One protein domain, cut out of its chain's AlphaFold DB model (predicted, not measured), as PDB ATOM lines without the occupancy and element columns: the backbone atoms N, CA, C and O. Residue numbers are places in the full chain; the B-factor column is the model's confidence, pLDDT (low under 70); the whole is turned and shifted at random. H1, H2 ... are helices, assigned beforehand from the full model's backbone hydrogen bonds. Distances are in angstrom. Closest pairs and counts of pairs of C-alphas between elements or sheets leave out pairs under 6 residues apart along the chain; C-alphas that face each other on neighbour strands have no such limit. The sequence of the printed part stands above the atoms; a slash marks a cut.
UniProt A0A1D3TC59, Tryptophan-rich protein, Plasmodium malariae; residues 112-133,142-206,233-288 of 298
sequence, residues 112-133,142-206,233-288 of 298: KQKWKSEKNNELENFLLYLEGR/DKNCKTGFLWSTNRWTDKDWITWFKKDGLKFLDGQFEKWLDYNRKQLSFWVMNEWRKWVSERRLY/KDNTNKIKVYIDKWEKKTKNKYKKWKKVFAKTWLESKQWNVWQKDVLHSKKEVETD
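What this domain is: This is residues 112 to 133, 142 to 206 and 233 to 288 of the 298 residues of the protein "Tryptophan-rich protein" of Plasmodium malariae (UniProt A0A1D3TC59). Three long helices, H1, H3 and H4, make an up-and-down bundle, each running against the one before it in the chain, and at the end of it where H3 begins and H4 ends, short H2 and H5 pack together to the side, with H5 pointing away from the bundle. Residues 197 to 206 and 282 to 288 stick out. The printed part has 143 residues, 132 of them in five named helices, H1 to H5 in that order along the chain, with no named strand; its class is all helix, and it is only just loose, close to extended, with a radius of gyration of the C-alphas of 21.4 A and spans of 71 by 38 by 22 A.

How they stand to each other: H3, residues 158 to 205, touches H4, residues 233 to 267, opposite ways at a shallow tilt of 22 degrees; closest C-alphas Arg 185 and Ile 243, 6.5 A. H1, residues 112 to 133, touches H3 with closest C-alphas Trp 115 and Leu 188, 7.6 A, and H4 with Glu 131 and Phe 261, 7.4 A. H2, residues 147 to 155, touches residues 275 to 278 alone of H5, residues 271 to 288; closest C-alphas Leu 150 and Gln 275, 7.2 A. O i to N i+4 pairs within hydrogen-bond range: H1 17 of 18, H2 2 of 5 with 4 of 6 for i+3, H3 40 of 44, H4 30 of 31, H5 12 of 14.

Where its parts are: H3 spans 68.9 A from C-alpha 158 (59.406, 21.868, 21.920), H4 50.1 A, H1 30.1 A, H2 15.1 A, and H5 26.8 A to C-alpha 288 (81.277, 21.079, 46.591).

The domain as a whole: C-alphas 133 and 142 are 11.0 A apart across one cut, 206 and 233 23.6 A across another. Residues 142 to 148 and 281 to 288 have pLDDT under 70.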
ATOM      1  N   LYS A 112      33.188  40.491  56.986       96.31
ATOM      2  CA  LYS A 112      33.062  39.968  55.612       96.31
ATOM      3  C   LYS A 112      33.584  40.960  54.579       96.31
ATOM      4  O   LYS A 112      34.291  40.558  53.659       96.31
ATOM      5  N   GLN A 113      33.231  42.242  54.706       96.31
ATOM      6  CA  GLN A 113      33.698  43.261  53.762       96.31
ATOM      7  C   GLN A 113      35.208  43.466  53.854       96.31
ATOM      8  O   GLN A 113      35.870  43.503  52.818       96.31
ATOM      9  N   LYS A 114      35.746  43.534  55.078       96.81
ATOM     10  CA  LYS A 114      37.189  43.625  55.317       96.81
ATOM     11  C   LYS A 114      37.924  42.439  54.690       96.81
ATOM     12  O   LYS A 114      38.758  42.641  53.813       96.81
ATOM     13  N   TRP A 115      37.513  41.222  55.041       97.50
ATOM     14  CA  TRP A 115      38.066  39.982  54.503       97.50
ATOM     15  C   TRP A 115      38.031  39.967  52.973       97.50
ATOM     16  O   TRP A 115      39.033  39.698  52.325       97.50
ATOM     17  N   LYS A 116      36.899  40.326  52.359       96.38
ATOM     18  CA  LYS A 116      36.779  40.337  50.896       96.38
ATOM     19  C   LYS A 116      37.727  41.342  50.247       96.38
ATOM     20  O   LYS A 116      38.261  41.055  49.179       96.38
ATOM     21  N   SER A 117      37.899  42.521  50.843       95.94
ATOM     22  CA  SER A 117      38.847  43.521  50.346       95.94
ATOM     23  C   SER A 117      40.279  42.994  50.418       95.94
ATOM     24  O   SER A 117      40.994  43.043  49.422       95.94
ATOM     25  N   GLU A 118      40.664  42.432  51.562       97.06
ATOM     26  CA  GLU A 118      41.988  41.841  51.781       97.06
ATOM     27  C   GLU A 118      42.265  40.715  50.783       97.06
ATOM     28  O   GLU A 118      43.287  40.735  50.107       97.06
ATOM     29  N   LYS A 119      41.319  39.786  50.601       96.62
ATOM     30  CA  LYS A 119      41.499  38.641  49.697       96.62
ATOM     31  C   LYS A 119      41.487  38.996  48.220       96.62
ATOM     32  O   LYS A 119      42.091  38.284  47.427       96.62
ATOM     33  N   ASN A 120      40.847  40.096  47.833       93.75
ATOM     34  CA  ASN A 120      40.972  40.589  46.464       93.75
ATOM     35  C   ASN A 120      42.379  41.129  46.180       93.75
ATOM     36  O   ASN A 120      42.880  40.887  45.088       93.75
ATOM     37  N   ASN A 121      42.999  41.811  47.145       94.62
ATOM     38  CA  ASN A 121      44.372  42.301  47.009       94.62
ATOM     39  C   ASN A 121      45.378  41.143  47.102       94.62
ATOM     40  O   ASN A 121      46.323  41.062  46.326       94.62
ATOM     41  N   GLU A 122      45.147  40.206  48.022       96.69
ATOM     42  CA  GLU A 122      45.977  39.010  48.168       96.69
ATOM     43  C   GLU A 122      45.948  38.137  46.914       96.69
ATOM     44  O   GLU A 122      46.979  37.581  46.556       96.69
ATOM     45  N   LEU A 123      44.810  38.060  46.213       97.50
ATOM     46  CA  LEU A 123      44.729  37.360  44.933       97.50
ATOM     47  C   LEU A 123      45.746  37.915  43.930       97.50
ATOM     48  O   LEU A 123      46.419  37.139  43.272       97.50
ATOM     49  N   GLU A 124      45.874  39.235  43.806       96.19
ATOM     50  CA  GLU A 124      46.810  39.845  42.852       96.19
ATOM     51  C   GLU A 124      48.261  39.482  43.191       96.19
ATOM     52  O   GLU A 124      49.003  39.027  42.321       96.19
ATOM     53  N   ASN A 125      48.626  39.559  44.471       96.38
ATOM     54  CA  ASN A 125      49.945  39.135  44.945       96.38
ATOM     55  C   ASN A 125      50.179  37.632  44.747       96.38
ATOM     56  O   ASN A 125      51.274  37.221  44.375       96.38
ATOM     57  N   PHE A 126      49.155  36.810  44.969       97.00
ATOM     58  CA  PHE A 126      49.227  35.368  44.770       97.00
ATOM     59  C   PHE A 126      49.443  35.008  43.295       97.00
ATOM     60  O   PHE A 126      50.256  34.140  42.992       97.00
ATOM     61  N   LEU A 127      48.774  35.697  42.365       97.19
ATOM     62  CA  LEU A 127      48.980  35.486  40.929       97.19
ATOM     63  C   LEU A 127      50.395  35.889  40.494       97.19
ATOM     64  O   LEU A 127      51.028  35.142  39.756       97.19
ATOM     65  N   LEU A 128      50.920  37.012  40.997       94.94
ATOM     66  CA  LEU A 128      52.312  37.416  40.751       94.94
ATOM     67  C   LEU A 128      53.313  36.411  41.327       94.94
ATOM     68  O   LEU A 128      54.323  36.103  40.698       94.94
ATOM     69  N   TYR A 129      53.022  35.873  42.510       93.12
ATOM     70  CA  TYR A 129      53.812  34.804  43.107       93.12
ATOM     71  C   TYR A 129      53.818  33.545  42.230       93.12
ATOM     72  O   TYR A 129      54.885  32.985  41.983       93.12
ATOM     73  N   LEU A 130      52.654  33.113  41.728       93.94
ATOM     74  CA  LEU A 130      52.571  31.980  40.805       93.94
ATOM     75  C   LEU A 130      53.356  32.252  39.523       93.94
ATOM     76  O   LEU A 130      54.110  31.392  39.086       93.94
ATOM     77  N   GLU A 131      53.228  33.448  38.954       93.88
ATOM     78  CA  GLU A 131      53.984  33.845  37.769       93.88
ATOM     79  C   GLU A 131      55.490  33.733  38.017       93.88
ATOM     80  O   GLU A 131      56.168  32.981  37.323       93.88
ATOM     81  N   GLY A 132      56.008  34.372  39.069       90.81
ATOM     82  CA  GLY A 132      57.426  34.288  39.423       90.81
ATOM     83  C   GLY A 132      57.898  32.848  39.644       90.81
ATOM     84  O   GLY A 132      58.938  32.450  39.120       90.81
ATOM     85  N   ARG A 133      57.099  32.039  40.353       87.94
ATOM     86  CA  ARG A 133      57.401  30.626  40.620       87.94
ATOM     87  C   ARG A 133      57.445  29.774  39.357       87.94
ATOM     88  O   ARG A 133      58.207  28.821  39.309       87.94
ATOM     89  N   ASP A 142      55.421  21.154  41.824       60.47
ATOM     90  CA  ASP A 142      54.560  20.139  42.429       60.47
ATOM     91  C   ASP A 142      55.401  18.955  42.953       60.47
ATOM     92  O   ASP A 142      56.543  18.777  42.524       60.47
ATOM     93  N   LYS A 143      54.837  18.119  43.840       63.91
ATOM     94  CA  LYS A 143      55.482  16.887  44.340       63.91
ATOM     95  C   LYS A 143      55.876  15.921  43.219       63.91
ATOM     96  O   LYS A 143      56.850  15.187  43.377       63.91
ATOM     97  N   ASN A 144      55.147  15.942  42.105       55.75
ATOM     98  CA  ASN A 144      55.412  15.116  40.928       55.75
ATOM     99  C   ASN A 144      56.370  15.788  39.929       55.75
ATOM    100  O   ASN A 144      56.901  15.133  39.038       55.75
ATOM    101  N   CYS A 145      56.643  17.085  40.100       59.62
ATOM    102  CA  CYS A 145      57.587  17.866  39.297       59.62
ATOM    103  C   CYS A 145      58.853  18.206  40.094       59.62
ATOM    104  O   CYS A 145      59.291  19.357  40.130       59.62
ATOM    105  N   LYS A 146      59.438  17.189  40.738       64.56
ATOM    106  CA  LYS A 146      60.738  17.283  41.420       64.56
ATOM    107  C   LYS A 146      61.872  17.488  40.418       64.56
ATOM    108  O   LYS A 146      61.709  17.287  39.219       64.56
ATOM    109  N   THR A 147      63.069  17.788  40.904       62.47
ATOM    110  CA  THR A 147      64.290  17.963  40.097       62.47
ATOM    111  C   THR A 147      64.535  16.816  39.100       62.47
ATOM    112  O   THR A 147      64.972  17.063  37.978       62.47
ATOM    113  N   GLY A 148      64.168  15.577  39.458       63.72
ATOM    114  CA  GLY A 148      64.251  14.402  38.580       63.72
ATOM    115  C   GLY A 148      63.306  14.422  37.367       63.72
ATOM    116  O   GLY A 148      63.645  13.851  36.331       63.72
ATOM    117  N   PHE A 149      62.173  15.136  37.435       74.25
ATOM    118  CA  PHE A 149      61.295  15.357  36.280       74.25
ATOM    119  C   PHE A 149      62.078  16.034  35.154       74.25
ATOM    120  O   PHE A 149      62.122  15.520  34.038       74.25
ATOM    121  N   LEU A 150      62.810  17.108  35.461       70.19
ATOM    122  CA  LEU A 150      63.589  17.827  34.454       70.19
ATOM    123  C   LEU A 150      64.762  17.032  33.882       70.19
ATOM    124  O   LEU A 150      65.234  17.311  32.784       70.19
ATOM    125  N   TRP A 151      65.221  15.996  34.581       70.25
ATOM    126  CA  TRP A 151      66.244  15.107  34.037       70.25
ATOM    127  C   TRP A 151      65.662  14.206  32.950       70.25
ATOM    128  O   TRP A 151      66.319  13.952  31.941       70.25
ATOM    129  N   SER A 152      64.407  13.783  33.119       75.50
ATOM    130  CA  SER A 152      63.676  13.037  32.093       75.50
ATOM    131  C   SER A 152      63.305  13.905  30.882       75.50
ATOM    132  O   SER A 152      63.171  13.383  29.774       75.50
ATOM    133  N   THR A 153      63.233  15.232  31.053       81.12
ATOM    134  CA  THR A 153      62.881  16.172  29.977       81.12
ATOM    135  C   THR A 153      64.073  16.681  29.159       81.12
ATOM    136  O   THR A 153      63.893  17.440  28.209       81.12
ATOM    137  N   ASN A 154      65.300  16.227  29.436       79.75
ATOM    138  CA  ASN A 154      66.498  16.653  28.693       79.75
ATOM    139  C   ASN A 154      66.462  16.304  27.192       79.75
ATOM    140  O   ASN A 154      67.196  16.888  26.400       79.75
ATOM    141  N   ARG A 155      65.638  15.325  26.803       85.12
ATOM    142  CA  ARG A 155      65.441  14.907  25.404       85.12
ATOM    143  C   ARG A 155      64.131  15.410  24.805       85.12
ATOM    144  O   ARG A 155      63.820  15.058  23.671       85.12
ATOM    145  N   TRP A 156      63.354  16.176  25.564       92.50
ATOM    146  CA  TRP A 156      62.078  16.686  25.093       92.50
ATOM    147  C   TRP A 156      62.287  17.711  23.993       92.50
ATOM    148  O   TRP A 156      63.117  18.617  24.089       92.50
ATOM    149  N   THR A 157      61.495  17.561  22.945       94.50
ATOM    150  CA  THR A 157      61.340  18.565  21.905       94.50
ATOM    151  C   THR A 157      60.419  19.683  22.390       94.50
ATOM    152  O   THR A 157      59.673  19.526  23.360       94.50
ATOM    153  N   ASP A 158      60.388  20.804  21.668       95.00
ATOM    154  CA  ASP A 158      59.406  21.868  21.920       95.00
ATOM    155  C   ASP A 158      57.961  21.328  21.927       95.00
ATOM    156  O   ASP A 158      57.128  21.785  22.705       95.00
ATOM    157  N   LYS A 159      57.649  20.324  21.094       96.69
ATOM    158  CA  LYS A 159      56.308  19.717  21.042       96.69
ATOM    159  C   LYS A 159      55.965  18.948  22.316       96.69
ATOM    160  O   LYS A 159      54.819  19.016  22.763       96.69
ATOM    161  N   ASP A 160      56.941  18.259  22.898       95.12
ATOM    162  CA  ASP A 160      56.758  17.513  24.146       95.12
ATOM    163  C   ASP A 160      56.497  18.487  25.301       95.12
ATOM    164  O   ASP A 160      55.532  18.324  26.045       95.12
ATOM    165  N   TRP A 161      57.265  19.581  25.365       95.06
ATOM    166  CA  TRP A 161      57.067  20.660  26.336       95.06
ATOM    167  C   TRP A 161      55.700  21.329  26.236       95.06
ATOM    168  O   TRP A 161      55.025  21.515  27.250       95.06
ATOM    169  N   ILE A 162      55.267  21.669  25.020       96.75
ATOM    170  CA  ILE A 162      53.949  22.270  24.783       96.75
ATOM    171  C   ILE A 162      52.840  21.308  25.224       96.75
ATOM    172  O   ILE A 162      51.881  21.733  25.873       96.75
ATOM    173  N   THR A 163      52.964  20.023  24.878       96.44
ATOM    174  CA  THR A 163      51.990  18.984  25.242       96.44
ATOM    175  C   THR A 163      51.897  18.832  26.754       96.44
ATOM    176  O   THR A 163      50.805  18.924  27.315       96.44
ATOM    177  N   TRP A 164      53.039  18.672  27.421       94.25
ATOM    178  CA  TRP A 164      53.097  18.538  28.872       94.25
ATOM    179  C   TRP A 164      52.549  19.770  29.586       94.25
ATOM    180  O   TRP A 164      51.725  19.640  30.488       94.25
ATOM    181  N   PHE A 165      52.943  20.978  29.175       94.81
ATOM    182  CA  PHE A 165      52.481  22.189  29.848       94.81
ATOM    183  C   PHE A 165      50.961  22.319  29.756       94.81
ATOM    184  O   PHE A 165      50.307  22.593  30.759       94.81
ATOM    185  N   LYS A 166      50.381  22.059  28.578       95.25
ATOM    186  CA  LYS A 166      48.927  22.105  28.382       95.25
ATOM    187  C   LYS A 166      48.181  21.038  29.186       95.25
ATOM    188  O   LYS A 166      47.101  21.339  29.689       95.25
ATOM    189  N   LYS A 167      48.730  19.824  29.290       92.44
ATOM    190  CA  LYS A 167      48.065  18.683  29.936       92.44
ATOM    191  C   LYS A 167      48.262  18.661  31.449       92.44
ATOM    192  O   LYS A 167      47.283  18.570  32.182       92.44
ATOM    193  N   ASP A 168      49.507  18.756  31.899       90.69
ATOM    194  CA  ASP A 168      49.905  18.527  33.289       90.69
ATOM    195  C   ASP A 168      50.316  19.837  33.967       90.69
ATOM    196  O   ASP A 168      49.850  20.138  35.065       90.69
ATOM    197  N   GLY A 169      51.101  20.680  33.287       91.94
ATOM    198  CA  GLY A 169      51.546  21.965  33.836       91.94
ATOM    199  C   GLY A 169      50.373  22.847  34.287       91.94
ATOM    200  O   GLY A 169      50.296  23.286  35.434       91.94
ATOM    201  N   LEU A 170      49.380  23.033  33.419       94.81
ATOM    202  CA  LEU A 170      48.184  23.804  33.750       94.81
ATOM    203  C   LEU A 170      47.334  23.173  34.865       94.81
ATOM    204  O   LEU A 170      46.662  23.927  35.571       94.81
ATOM    205  N   LYS A 171      47.363  21.845  35.045       93.88
ATOM    206  CA  LYS A 171      46.681  21.168  36.160       93.88
ATOM    207  C   LYS A 171      47.390  21.424  37.484       93.88
ATOM    208  O   LYS A 171      46.726  21.695  38.479       93.88
ATOM    209  N   PHE A 172      48.723  21.410  37.508       92.00
ATOM    210  CA  PHE A 172      49.476  21.765  38.715       92.00
ATOM    211  C   PHE A 172      49.232  23.218  39.119       92.00
ATOM    212  O   PHE A 172      49.018  23.504  40.298       92.00
ATOM    213  N   LEU A 173      49.185  24.126  38.141       93.88
ATOM    214  CA  LEU A 173      48.846  25.526  38.379       93.88
ATOM    215  C   LEU A 173      47.432  25.674  38.971       93.88
ATOM    216  O   LEU A 173      47.248  26.393  39.955       93.88
ATOM    217  N   ASP A 174      46.451  24.938  38.434       96.12
ATOM    218  CA  ASP A 174      45.091  24.896  38.990       96.12
ATOM    219  C   ASP A 174      45.073  24.337  40.411       96.12
ATOM    220  O   ASP A 174      44.439  24.920  41.286       96.12
ATOM    221  N   GLY A 175      45.815  23.263  40.682       94.75
ATOM    222  CA  GLY A 175      45.913  22.677  42.017       94.75
ATOM    223  C   GLY A 175      46.476  23.654  43.053       94.75
ATOM    224  O   GLY A 175      45.979  23.722  44.179       94.75
ATOM    225  N   GLN A 176      47.478  24.457  42.686       94.06
ATOM    226  CA  GLN A 176      48.007  25.513  43.555       94.06
ATOM    227  C   GLN A 176      46.957  26.599  43.834       94.06
ATOM    228  O   GLN A 176      46.809  27.035  44.979       94.06
ATOM    229  N   PHE A 177      46.204  27.012  42.812       96.88
ATOM    230  CA  PHE A 177      45.130  27.989  42.967       96.88
ATOM    231  C   PHE A 177      43.963  27.457  43.814       96.88
ATOM    232  O   PHE A 177      43.513  28.153  44.724       96.88
ATOM    233  N   GLU A 178      43.505  26.224  43.584       97.44
ATOM    234  CA  GLU A 178      42.418  25.612  44.359       97.44
ATOM    235  C   GLU A 178      42.812  25.421  45.832       97.44
ATOM    236  O   GLU A 178      41.996  25.681  46.714       97.44
ATOM    237  N   LYS A 179      44.075  25.078  46.131       95.62
ATOM    238  CA  LYS A 179      44.585  25.037  47.516       95.62
ATOM    239  C   LYS A 179      44.490  26.403  48.201       95.62
ATOM    240  O   LYS A 179      43.972  26.501  49.316       95.62
ATOM    241  N   TRP A 180      44.952  27.465  47.536       97.00
ATOM    242  CA  TRP A 180      44.843  28.831  48.062       97.00
ATOM    243  C   TRP A 180      43.374  29.242  48.256       97.00
ATOM    244  O   TRP A 180      43.009  29.837  49.273       97.00
ATOM    245  N   LEU A 181      42.507  28.891  47.310       97.50
ATOM    246  CA  LEU A 181      41.084  29.205  47.353       97.50
ATOM    247  C   LEU A 181      40.363  28.483  48.504       97.50
ATOM    248  O   LEU A 181      39.626  29.122  49.261       97.50
ATOM    249  N   ASP A 182      40.599  27.180  48.670       96.88
ATOM    250  CA  ASP A 182      40.001  26.364  49.729       96.88
ATOM    251  C   ASP A 182      40.430  26.831  51.123       96.88
ATOM    252  O   ASP A 182      39.583  27.006  52.007       96.88
ATOM    253  N   TYR A 183      41.722  27.124  51.302       96.50
ATOM    254  CA  TYR A 183      42.235  27.704  52.540       96.50
ATOM    255  C   TYR A 183      41.462  28.975  52.912       96.50
ATOM    256  O   TYR A 183      40.935  29.103  54.019       96.50
ATOM    257  N   ASN A 184      41.306  29.896  51.960       96.12
ATOM    258  CA  ASN A 184      40.611  31.158  52.197       96.12
ATOM    259  C   ASN A 184      39.112  30.978  52.482       96.12
ATOM    260  O   ASN A 184      38.567  31.659  53.359       96.12
ATOM    261  N   ARG A 185      38.447  30.031  51.809       94.69
ATOM    262  CA  ARG A 185      37.060  29.636  52.104       94.69
ATOM    263  C   ARG A 185      36.911  29.149  53.547       94.69
ATOM    264  O   ARG A 185      36.013  29.608  54.263       94.69
ATOM    265  N   LYS A 186      37.788  28.241  53.979       95.31
ATOM    266  CA  LYS A 186      37.771  27.667  55.331       95.31
ATOM    267  C   LYS A 186      38.011  28.736  56.394       95.31
ATOM    268  O   LYS A 186      37.268  28.778  57.369       95.31
ATOM    269  N   GLN A 187      38.953  29.651  56.166       96.00
ATOM    270  CA  GLN A 187      39.286  30.735  57.097       96.00
ATOM    271  C   GLN A 187      38.074  31.604  57.472       96.00
ATOM    272  O   GLN A 187      37.783  31.789  58.656       96.00
ATOM    273  N   LEU A 188      37.314  32.107  56.489       95.06
ATOM    274  CA  LEU A 188      36.149  32.950  56.788       95.06
ATOM    275  C   LEU A 188      35.026  32.157  57.469       95.06
ATOM    276  O   LEU A 188      34.401  32.660  58.406       95.06
ATOM    277  N   SER A 189      34.760  30.934  57.003       95.38
ATOM    278  CA  SER A 189      33.742  30.070  57.608       95.38
ATOM    279  C   SER A 189      34.072  29.780  59.074       95.38
ATOM    280  O   SER A 189      33.247  30.033  59.954       95.38
ATOM    281  N   PHE A 190      35.309  29.357  59.344       95.81
ATOM    282  CA  PHE A 190      35.808  29.089  60.687       95.81
ATOM    283  C   PHE A 190      35.691  30.319  61.589       95.81
ATOM    284  O   PHE A 190      35.144  30.222  62.687       95.81
ATOM    285  N   TRP A 191      36.120  31.491  61.109       96.75
ATOM    286  CA  TRP A 191      36.014  32.736  61.868       96.75
ATOM    287  C   TRP A 191      34.563  33.057  62.249       96.75
ATOM    288  O   TRP A 191      34.273  33.291  63.421       96.75
ATOM    289  N   VAL A 192      33.621  33.001  61.297       95.94
ATOM    290  CA  VAL A 192      32.199  33.301  61.565       95.94
ATOM    291  C   VAL A 192      31.601  32.327  62.582       95.94
ATOM    292  O   VAL A 192      30.835  32.748  63.454       95.94
ATOM    293  N   MET A 193      31.945  31.040  62.486       95.50
ATOM    294  CA  MET A 193      31.473  30.017  63.421       95.50
ATOM    295  C   MET A 193      32.079  30.197  64.812       95.50
ATOM    296  O   MET A 193      31.370  30.070  65.809       95.50
ATOM    297  N   ASN A 194      33.356  30.560  64.897       96.19
ATOM    298  CA  ASN A 194      34.005  30.862  66.166       96.19
ATOM    299  C   ASN A 194      33.365  32.083  66.845       96.19
ATOM    300  O   ASN A 194      32.986  32.021  68.012       96.19
ATOM    301  N   GLU A 195      33.146  33.168  66.101       95.69
ATOM    302  CA  GLU A 195      32.468  34.362  66.622       95.69
ATOM    303  C   GLU A 195      31.015  34.085  67.019       95.69
ATOM    304  O   GLU A 195      30.513  34.654  67.988       95.69
ATOM    305  N   TRP A 196      30.330  33.179  66.319       96.62
ATOM    306  CA  TRP A 196      29.007  32.717  66.735       96.62
ATOM    307  C   TRP A 196      29.054  32.013  68.096       96.62
ATOM    308  O   TRP A 196      28.277  32.358  68.989       96.62
ATOM    309  N   ARG A 197      29.982  31.068  68.288       95.81
ATOM    310  CA  ARG A 197      30.153  30.349  69.563       95.81
ATOM    311  C   ARG A 197      30.525  31.295  70.702       95.81
ATOM    312  O   ARG A 197      29.943  31.191  71.787       95.81
ATOM    313  N   LYS A 198      31.429  32.249  70.453       94.50
ATOM    314  CA  LYS A 198      31.770  33.312  71.410       94.50
ATOM    315  C   LYS A 198      30.541  34.126  71.778       94.50
ATOM    316  O   LYS A 198      30.218  34.224  72.955       94.50
ATOM    317  N   TRP A 199      29.795  34.614  70.786       95.75
ATOM    318  CA  TRP A 199      28.580  35.384  71.029       95.75
ATOM    319  C   TRP A 199      27.578  34.606  71.890       95.75
ATOM    320  O   TRP A 199      27.098  35.144  72.887       95.75
ATOM    321  N   VAL A 200      27.299  33.336  71.559       94.81
ATOM    322  CA  VAL A 200      26.398  32.463  72.338       94.81
ATOM    323  C   VAL A 200      26.876  32.330  73.787       94.81
ATOM    324  O   VAL A 200      26.065  32.465  74.707       94.81
ATOM    325  N   SER A 201      28.175  32.106  73.984       92.25
ATOM    326  CA  SER A 201      28.789  31.940  75.307       92.25
ATOM    327  C   SER A 201      28.730  33.231  76.121       92.25
ATOM    328  O   SER A 201      28.293  33.228  77.268       92.25
ATOM    329  N   GLU A 202      29.040  34.374  75.517       92.12
ATOM    330  CA  GLU A 202      28.934  35.677  76.174       92.12
ATOM    331  C   GLU A 202      27.500  36.015  76.567       92.12
ATOM    332  O   GLU A 202      27.273  36.602  77.624       92.12
ATOM    333  N   ARG A 203      26.499  35.641  75.753       91.94
ATOM    334  CA  ARG A 203      25.093  35.924  76.087       91.94
ATOM    335  C   ARG A 203      24.694  35.299  77.418       91.94
ATOM    336  O   ARG A 203      23.881  35.893  78.127       91.94
ATOM    337  N   ARG A 204      25.282  34.156  77.788       89.62
ATOM    338  CA  ARG A 204      25.060  33.516  79.091       89.62
ATOM    339  C   ARG A 204      25.481  34.413  80.257       89.62
ATOM    340  O   ARG A 204      24.779  34.422  81.267       89.62
ATOM    341  N   LEU A 205      26.569  35.173  80.106       90.62
ATOM    342  CA  LEU A 205      27.144  36.015  81.162       90.62
ATOM    343  C   LEU A 205      26.243  37.197  81.540       90.62
ATOM    344  O   LEU A 205      26.277  37.662  82.677       90.62
ATOM    345  N   TYR A 206      25.409  37.663  80.605       91.50
ATOM    346  CA  TYR A 206      24.448  38.746  80.846       91.50
ATOM    347  C   TYR A 206      23.204  38.293  81.617       91.50
ATOM    348  O   TYR A 206      22.377  39.136  81.950       91.50
ATOM    349  N   LYS A 233      22.509  27.683  61.723       96.94
ATOM    350  CA  LYS A 233      22.195  27.193  60.375       96.94
ATOM    351  C   LYS A 233      21.960  28.343  59.393       96.94
ATOM    352  O   LYS A 233      22.505  28.330  58.291       96.94
ATOM    353  N   ASP A 234      21.191  29.361  59.793       95.56
ATOM    354  CA  ASP A 234      20.978  30.563  58.976       95.56
ATOM    355  C   ASP A 234      22.315  31.257  58.641       95.56
ATOM    356  O   ASP A 234      22.521  31.685  57.504       95.56
ATOM    357  N   ASN A 235      23.218  31.386  59.619       93.69
ATOM    358  CA  ASN A 235      24.525  32.019  59.444       93.69
ATOM    359  C   ASN A 235      25.427  31.190  58.527       93.69
ATOM    360  O   ASN A 235      25.999  31.752  57.594       93.69
ATOM    361  N   THR A 236      25.475  29.872  58.733       95.44
ATOM    362  CA  THR A 236      26.229  28.912  57.908       95.44
ATOM    363  C   THR A 236      25.799  28.990  56.442       95.44
ATOM    364  O   THR A 236      26.621  29.142  55.540       95.44
ATOM    365  N   ASN A 237      24.491  28.990  56.184       96.44
ATOM    366  CA  ASN A 237      23.972  29.097  54.821       96.44
ATOM    367  C   ASN A 237      24.301  30.452  54.184       96.44
ATOM    368  O   ASN A 237      24.682  30.525  53.018       96.44
ATOM    369  N   LYS A 238      24.180  31.545  54.946       95.62
ATOM    370  CA  LYS A 238      24.502  32.887  54.445       95.62
ATOM    371  C   LYS A 238      25.983  33.056  54.143       95.62
ATOM    372  O   LYS A 238      26.309  33.716  53.157       95.62
ATOM    373  N   ILE A 239      26.864  32.509  54.983       96.38
ATOM    374  CA  ILE A 239      28.304  32.599  54.751       96.38
ATOM    375  C   ILE A 239      28.716  31.747  53.556       96.38
ATOM    376  O   ILE A 239      29.470  32.242  52.727       96.38
ATOM    377  N   LYS A 240      28.126  30.555  53.388       96.75
ATOM    378  CA  LYS A 240      28.318  29.720  52.197       96.75
ATOM    379  C   LYS A 240      27.979  30.492  50.919       96.75
ATOM    380  O   LYS A 240      28.855  30.736  50.106       96.75
ATOM    381  N   VAL A 241      26.759  31.030  50.817       97.50
ATOM    382  CA  VAL A 241      26.329  31.822  49.645       97.50
ATOM    383  C   VAL A 241      27.230  33.039  49.397       97.50
ATOM    384  O   VAL A 241      27.438  33.446  48.252       97.50
ATOM    385  N   TYR A 242      27.733  33.674  50.457       97.38
ATOM    386  CA  TYR A 242      28.658  34.798  50.327       97.38
ATOM    387  C   TYR A 242      30.008  34.359  49.744       97.38
ATOM    388  O   TYR A 242      30.499  35.006  48.816       97.38
ATOM    389  N   ILE A 243      30.576  33.270  50.266       97.44
ATOM    390  CA  ILE A 243      31.836  32.693  49.795       97.44
ATOM    391  C   ILE A 243      31.692  32.226  48.349       97.44
ATOM    392  O   ILE A 243      32.495  32.650  47.529       97.44
ATOM    393  N   ASP A 244      30.633  31.491  48.001       97.44
ATOM    394  CA  ASP A 244      30.400  30.987  46.637       97.44
ATOM    395  C   ASP A 244      30.393  32.133  45.604       97.44
ATOM    396  O   ASP A 244      30.947  32.041  44.506       97.44
ATOM    397  N   LYS A 245      29.795  33.278  45.966       97.69
ATOM    398  CA  LYS A 245      29.786  34.480  45.116       97.69
ATOM    399  C   LYS A 245      31.170  35.102  44.956       97.69
ATOM    400  O   LYS A 245      31.459  35.654  43.890       97.69
ATOM    401  N   TRP A 246      31.978  35.111  46.012       97.56
ATOM    402  CA  TRP A 246      33.357  35.589  45.946       97.56
ATOM    403  C   TRP A 246      34.212  34.629  45.117       97.56
ATOM    404  O   TRP A 246      34.836  35.067  44.156       97.56
ATOM    405  N   GLU A 247      34.127  33.333  45.399       97.38
ATOM    406  CA  GLU A 247      34.826  32.257  44.706       97.38
ATOM    407  C   GLU A 247      34.579  32.305  43.199       97.38
ATOM    408  O   GLU A 247      35.532  32.357  42.426       97.38
ATOM    409  N   LYS A 248      33.318  32.415  42.761       97.94
ATOM    410  CA  LYS A 248      32.986  32.550  41.333       97.94
ATOM    411  C   LYS A 248      33.708  33.732  40.676       97.94
ATOM    412  O   LYS A 248      34.176  33.632  39.542       97.94
ATOM    413  N   LYS A 249      33.808  34.872  41.366       97.69
ATOM    414  CA  LYS A 249      34.516  36.055  40.849       97.69
ATOM    415  C   LYS A 249      36.026  35.834  40.812       97.69
ATOM    416  O   LYS A 249      36.658  36.215  39.829       97.69
ATOM    417  N   THR A 250      36.580  35.215  41.847       98.00
ATOM    418  CA  THR A 250      38.004  34.892  41.953       98.00
ATOM    419  C   THR A 250      38.424  33.888  40.879       98.00
ATOM    420  O   THR A 250      39.346  34.177  40.120       98.00
ATOM    421  N   LYS A 251      37.673  32.793  40.703       98.19
ATOM    422  CA  LYS A 251      37.848  31.809  39.620       98.19
ATOM    423  C   LYS A 251      37.823  32.461  38.240       98.19
ATOM    424  O   LYS A 251      38.687  32.195  37.412       98.19
ATOM    425  N   ASN A 252      36.898  33.391  37.999       98.38
ATOM    426  CA  ASN A 252      36.848  34.124  36.732       98.38
ATOM    427  C   ASN A 252      38.085  35.002  36.489       98.38
ATOM    428  O   ASN A 252      38.552  35.089  35.353       98.38
ATOM    429  N   LYS A 253      38.611  35.670  37.525       98.12
ATOM    430  CA  LYS A 253      39.855  36.449  37.416       98.12
ATOM    431  C   LYS A 253      41.049  35.539  37.128       98.12
ATOM    432  O   LYS A 253      41.783  35.800  36.180       98.12
ATOM    433  N   TYR A 254      41.176  34.449  37.882       98.38
ATOM    434  CA  TYR A 254      42.214  33.446  37.678       98.38
ATOM    435  C   TYR A 254      42.163  32.849  36.267       98.38
ATOM    436  O   TYR A 254      43.171  32.859  35.577       98.38
ATOM    437  N   LYS A 255      40.985  32.453  35.764       98.44
ATOM    438  CA  LYS A 255      40.825  31.925  34.396       98.44
ATOM    439  C   LYS A 255      41.322  32.904  33.327       98.44
ATOM    440  O   LYS A 255      41.914  32.480  32.337       98.44
ATOM    441  N   LYS A 256      41.081  34.208  33.504       98.50
ATOM    442  CA  LYS A 256      41.590  35.245  32.589       98.50
ATOM    443  C   LYS A 256      43.111  35.358  32.666       98.50
ATOM    444  O   LYS A 256      43.756  35.328  31.624       98.50
ATOM    445  N   TRP A 257      43.660  35.441  33.875       98.44
ATOM    446  CA  TRP A 257      45.106  35.489  34.093       98.44
ATOM    447  C   TRP A 257      45.801  34.241  33.534       98.44
ATOM    448  O   TRP A 257      46.703  34.376  32.716       98.44
ATOM    449  N   LYS A 258      45.305  33.039  33.851       98.19
ATOM    450  CA  LYS A 258      45.839  31.747  33.394       98.19
ATOM    451  C   LYS A 258      45.959  31.684  31.875       98.19
ATOM    452  O   LYS A 258      46.962  31.205  31.368       98.19
ATOM    453  N   LYS A 259      44.957  32.179  31.138       98.31
ATOM    454  CA  LYS A 259      45.003  32.230  29.666       98.31
ATOM    455  C   LYS A 259      46.150  33.100  29.154       98.31
ATOM    456  O   LYS A 259      46.842  32.694  28.225       98.31
ATOM    457  N   VAL A 260      46.336  34.281  29.745       98.31
ATOM    458  CA  VAL A 260      47.422  35.200  29.376       98.31
ATOM    459  C   VAL A 260      48.768  34.585  29.742       98.31
ATOM    460  O   VAL A 260      49.623  34.452  28.874       98.31
ATOM    461  N   PHE A 261      48.910  34.119  30.982       97.81
ATOM    462  CA  PHE A 261      50.114  33.465  31.479       97.81
ATOM    463  C   PHE A 261      50.519  32.268  30.609       97.81
ATOM    464  O   PHE A 261      51.652  32.197  30.147       97.81
ATOM    465  N   ALA A 262      49.583  31.362  30.313       97.88
ATOM    466  CA  ALA A 262      49.848  30.181  29.498       97.88
ATOM    467  C   ALA A 262      50.330  30.548  28.092       97.88
ATOM    468  O   ALA A 262      51.262  29.934  27.578       97.88
ATOM    469  N   LYS A 263      49.715  31.564  27.475       98.12
ATOM    470  CA  LYS A 263      50.152  32.078  26.177       98.12
ATOM    471  C   LYS A 263      51.583  32.614  26.262       98.12
ATOM    472  O   LYS A 263      52.425  32.184  25.482       98.12
ATOM    473  N   THR A 264      51.861  33.486  27.230       97.31
ATOM    474  CA  THR A 264      53.191  34.077  27.431       97.31
ATOM    475  C   THR A 264      54.256  33.013  27.676       97.31
ATOM    476  O   THR A 264      55.289  33.043  27.019       97.31
ATOM    477  N   TRP A 265      53.986  32.043  28.553       96.81
ATOM    478  CA  TRP A 265      54.909  30.957  28.889       96.81
ATOM    479  C   TRP A 265      55.260  30.090  27.667       96.81
ATOM    480  O   TRP A 265      56.413  29.697  27.479       96.81
ATOM    481  N   LEU A 266      54.271  29.817  26.807       97.25
ATOM    482  CA  LEU A 266      54.460  29.058  25.569       97.25
ATOM    483  C   LEU A 266      55.235  29.853  24.509       97.25
ATOM    484  O   LEU A 266      56.150  29.316  23.888       97.25
ATOM    485  N   GLU A 267      54.886  31.125  24.302       97.12
ATOM    486  CA  GLU A 267      55.533  32.001  23.315       97.12
ATOM    487  C   GLU A 267      56.985  32.320  23.691       97.12
ATOM    488  O   GLU A 267      57.855  32.339  22.818       97.12
ATOM    489  N   SER A 268      57.271  32.509  24.984       96.62
ATOM    490  CA  SER A 268      58.633  32.729  25.485       96.62
ATOM    491  C   SER A 268      59.483  31.459  25.504       96.62
ATOM    492  O   SER A 268      60.690  31.535  25.743       96.62
ATOM    493  N   LYS A 269      58.872  30.292  25.254       96.31
ATOM    494  CA  LYS A 269      59.491  28.975  25.422       96.31
ATOM    495  C   LYS A 269      60.162  28.842  26.786       96.31
ATOM    496  O   LYS A 269      61.349  28.514  26.879       96.31
ATOM    497  N   GLN A 270      59.412  29.139  27.846       94.69
ATOM    498  CA  GLN A 270      59.965  29.301  29.193       94.69
ATOM    499  C   GLN A 270      60.705  28.057  29.713       94.69
ATOM    500  O   GLN A 270      61.618  28.179  30.529       94.69
ATOM    501  N   TRP A 271      60.400  26.869  29.186       92.31
ATOM    502  CA  TRP A 271      61.154  25.642  29.461       92.31
ATOM    503  C   TRP A 271      62.657  25.759  29.177       92.31
ATOM    504  O   TRP A 271      63.450  25.116  29.856       92.31
ATOM    505  N   ASN A 272      63.079  26.610  28.237       92.38
ATOM    506  CA  ASN A 272      64.499  26.864  27.987       92.38
ATOM    507  C   ASN A 272      65.191  27.519  29.191       92.38
ATOM    508  O   ASN A 272      66.379  27.292  29.417       92.38
ATOM    509  N   VAL A 273      64.471  28.351  29.950       90.88
ATOM    510  CA  VAL A 273      64.973  28.939  31.200       90.88
ATOM    511  C   VAL A 273      65.062  27.851  32.262       90.88
ATOM    512  O   VAL A 273      66.124  27.661  32.841       90.88
ATOM    513  N   TRP A 274      64.007  27.048  32.420       89.62
ATOM    514  CA  TRP A 274      64.002  25.931  33.370       89.62
ATOM    515  C   TRP A 274      65.141  24.932  33.125       89.62
ATOM    516  O   TRP A 274      65.805  24.507  34.065       89.62
ATOM    517  N   GLN A 275      65.409  24.580  31.864       85.94
ATOM    518  CA  GLN A 275      66.522  23.698  31.505       85.94
ATOM    519  C   GLN A 275      67.883  24.301  31.893       85.94
ATOM    520  O   GLN A 275      68.759  23.576  32.364       85.94
ATOM    521  N   LYS A 276      68.069  25.620  31.740       86.19
ATOM    522  CA  LYS A 276      69.301  26.312  32.159       86.19
ATOM    523  C   LYS A 276      69.458  26.349  33.676       86.19
ATOM    524  O   LYS A 276      70.545  26.042  34.159       86.19
ATOM    525  N   ASP A 277      68.389  26.667  34.403       81.88
ATOM    526  CA  ASP A 277      68.395  26.751  35.869       81.88
ATOM    527  C   ASP A 277      68.831  25.409  36.494       81.88
ATOM    528  O   ASP A 277      69.655  25.371  37.411       81.88
ATOM    529  N   VAL A 278      68.392  24.281  35.921       73.81
ATOM    530  CA  VAL A 278      68.844  22.945  36.351       73.81
ATOM    531  C   VAL A 278      70.308  22.679  36.020       73.81
ATOM    532  O   VAL A 278      71.024  22.116  36.846       73.81
ATOM    533  N   LEU A 279      70.769  23.041  34.819       73.56
ATOM    534  CA  LEU A 279      72.170  22.837  34.440       73.56
ATOM    535  C   LEU A 279      73.126  23.629  35.338       73.56
ATOM    536  O   LEU A 279      74.222  23.150  35.614       73.56
ATOM    537  N   HIS A 280      72.725  24.816  35.796       71.62
ATOM    538  CA  HIS A 280      73.493  25.586  36.774       71.62
ATOM    539  C   HIS A 280      73.464  24.938  38.159       71.62
ATOM    540  O   HIS A 280      74.528  24.722  38.730       71.62
ATOM    541  N   SER A 281      72.288  24.508  38.625       69.00
ATOM    542  CA  SER A 281      72.150  23.820  39.918       69.00
ATOM    543  C   SER A 281      72.991  22.534  40.006       69.00
ATOM    544  O   SER A 281      73.440  22.163  41.082       69.00
ATOM    545  N   LYS A 282      73.244  21.844  38.880       65.38
ATOM    546  CA  LYS A 282      74.136  20.666  38.836       65.38
ATOM    547  C   LYS A 282      75.608  21.005  39.058       65.38
ATOM    548  O   LYS A 282      76.302  20.261  39.738       65.38
ATOM    549  N   LYS A 283      76.080  22.107  38.469       61.69
ATOM    550  CA  LYS A 283      77.494  22.494  38.549       61.69
ATOM    551  C   LYS A 283      77.901  22.891  39.961       61.69
ATOM    552  O   LYS A 283      79.029  22.615  40.331       61.69
ATOM    553  N   GLU A 284      76.996  23.510  40.715       61.41
ATOM    554  CA  GLU A 284      77.258  23.916  42.101       61.41
ATOM    555  C   GLU A 284      77.413  22.698  43.029       61.41
ATOM    556  O   GLU A 284      78.327  22.669  43.844       61.41
ATOM    557  N   VAL A 285      76.606  21.646  42.836       59.94
ATOM    558  CA  VAL A 285      76.695  20.409  43.637       59.94
ATOM    559  C   VAL A 285      77.977  19.619  43.345       59.94
ATOM    560  O   VAL A 285      78.603  19.109  44.268       59.94
ATOM    561  N   GLU A 286      78.404  19.537  42.081       60.12
ATOM    562  CA  GLU A 286      79.642  18.828  41.713       60.12
ATOM    563  C   GLU A 286      80.910  19.558  42.203       60.12
ATOM    564  O   GLU A 286      81.905  18.910  42.512       60.12
ATOM    565  N   THR A 287      80.888  20.891  42.333       59.94
ATOM    566  CA  THR A 287      82.039  21.650  42.854       59.94
ATOM    567  C   THR A 287      82.234  21.545  44.367       59.94
ATOM    568  O   THR A 287      83.354  21.750  44.831       59.94
ATOM    569  N   ASP A 288      81.192  21.204  45.128       54.94
ATOM    570  CA  ASP A 288      81.277  21.079  46.591       54.94
ATOM    571  C   ASP A 288      81.804  19.699  47.045       54.94
ATOM    572  O   ASP A 288      82.340  19.571  48.148       54.94
TER     573      ASP A 288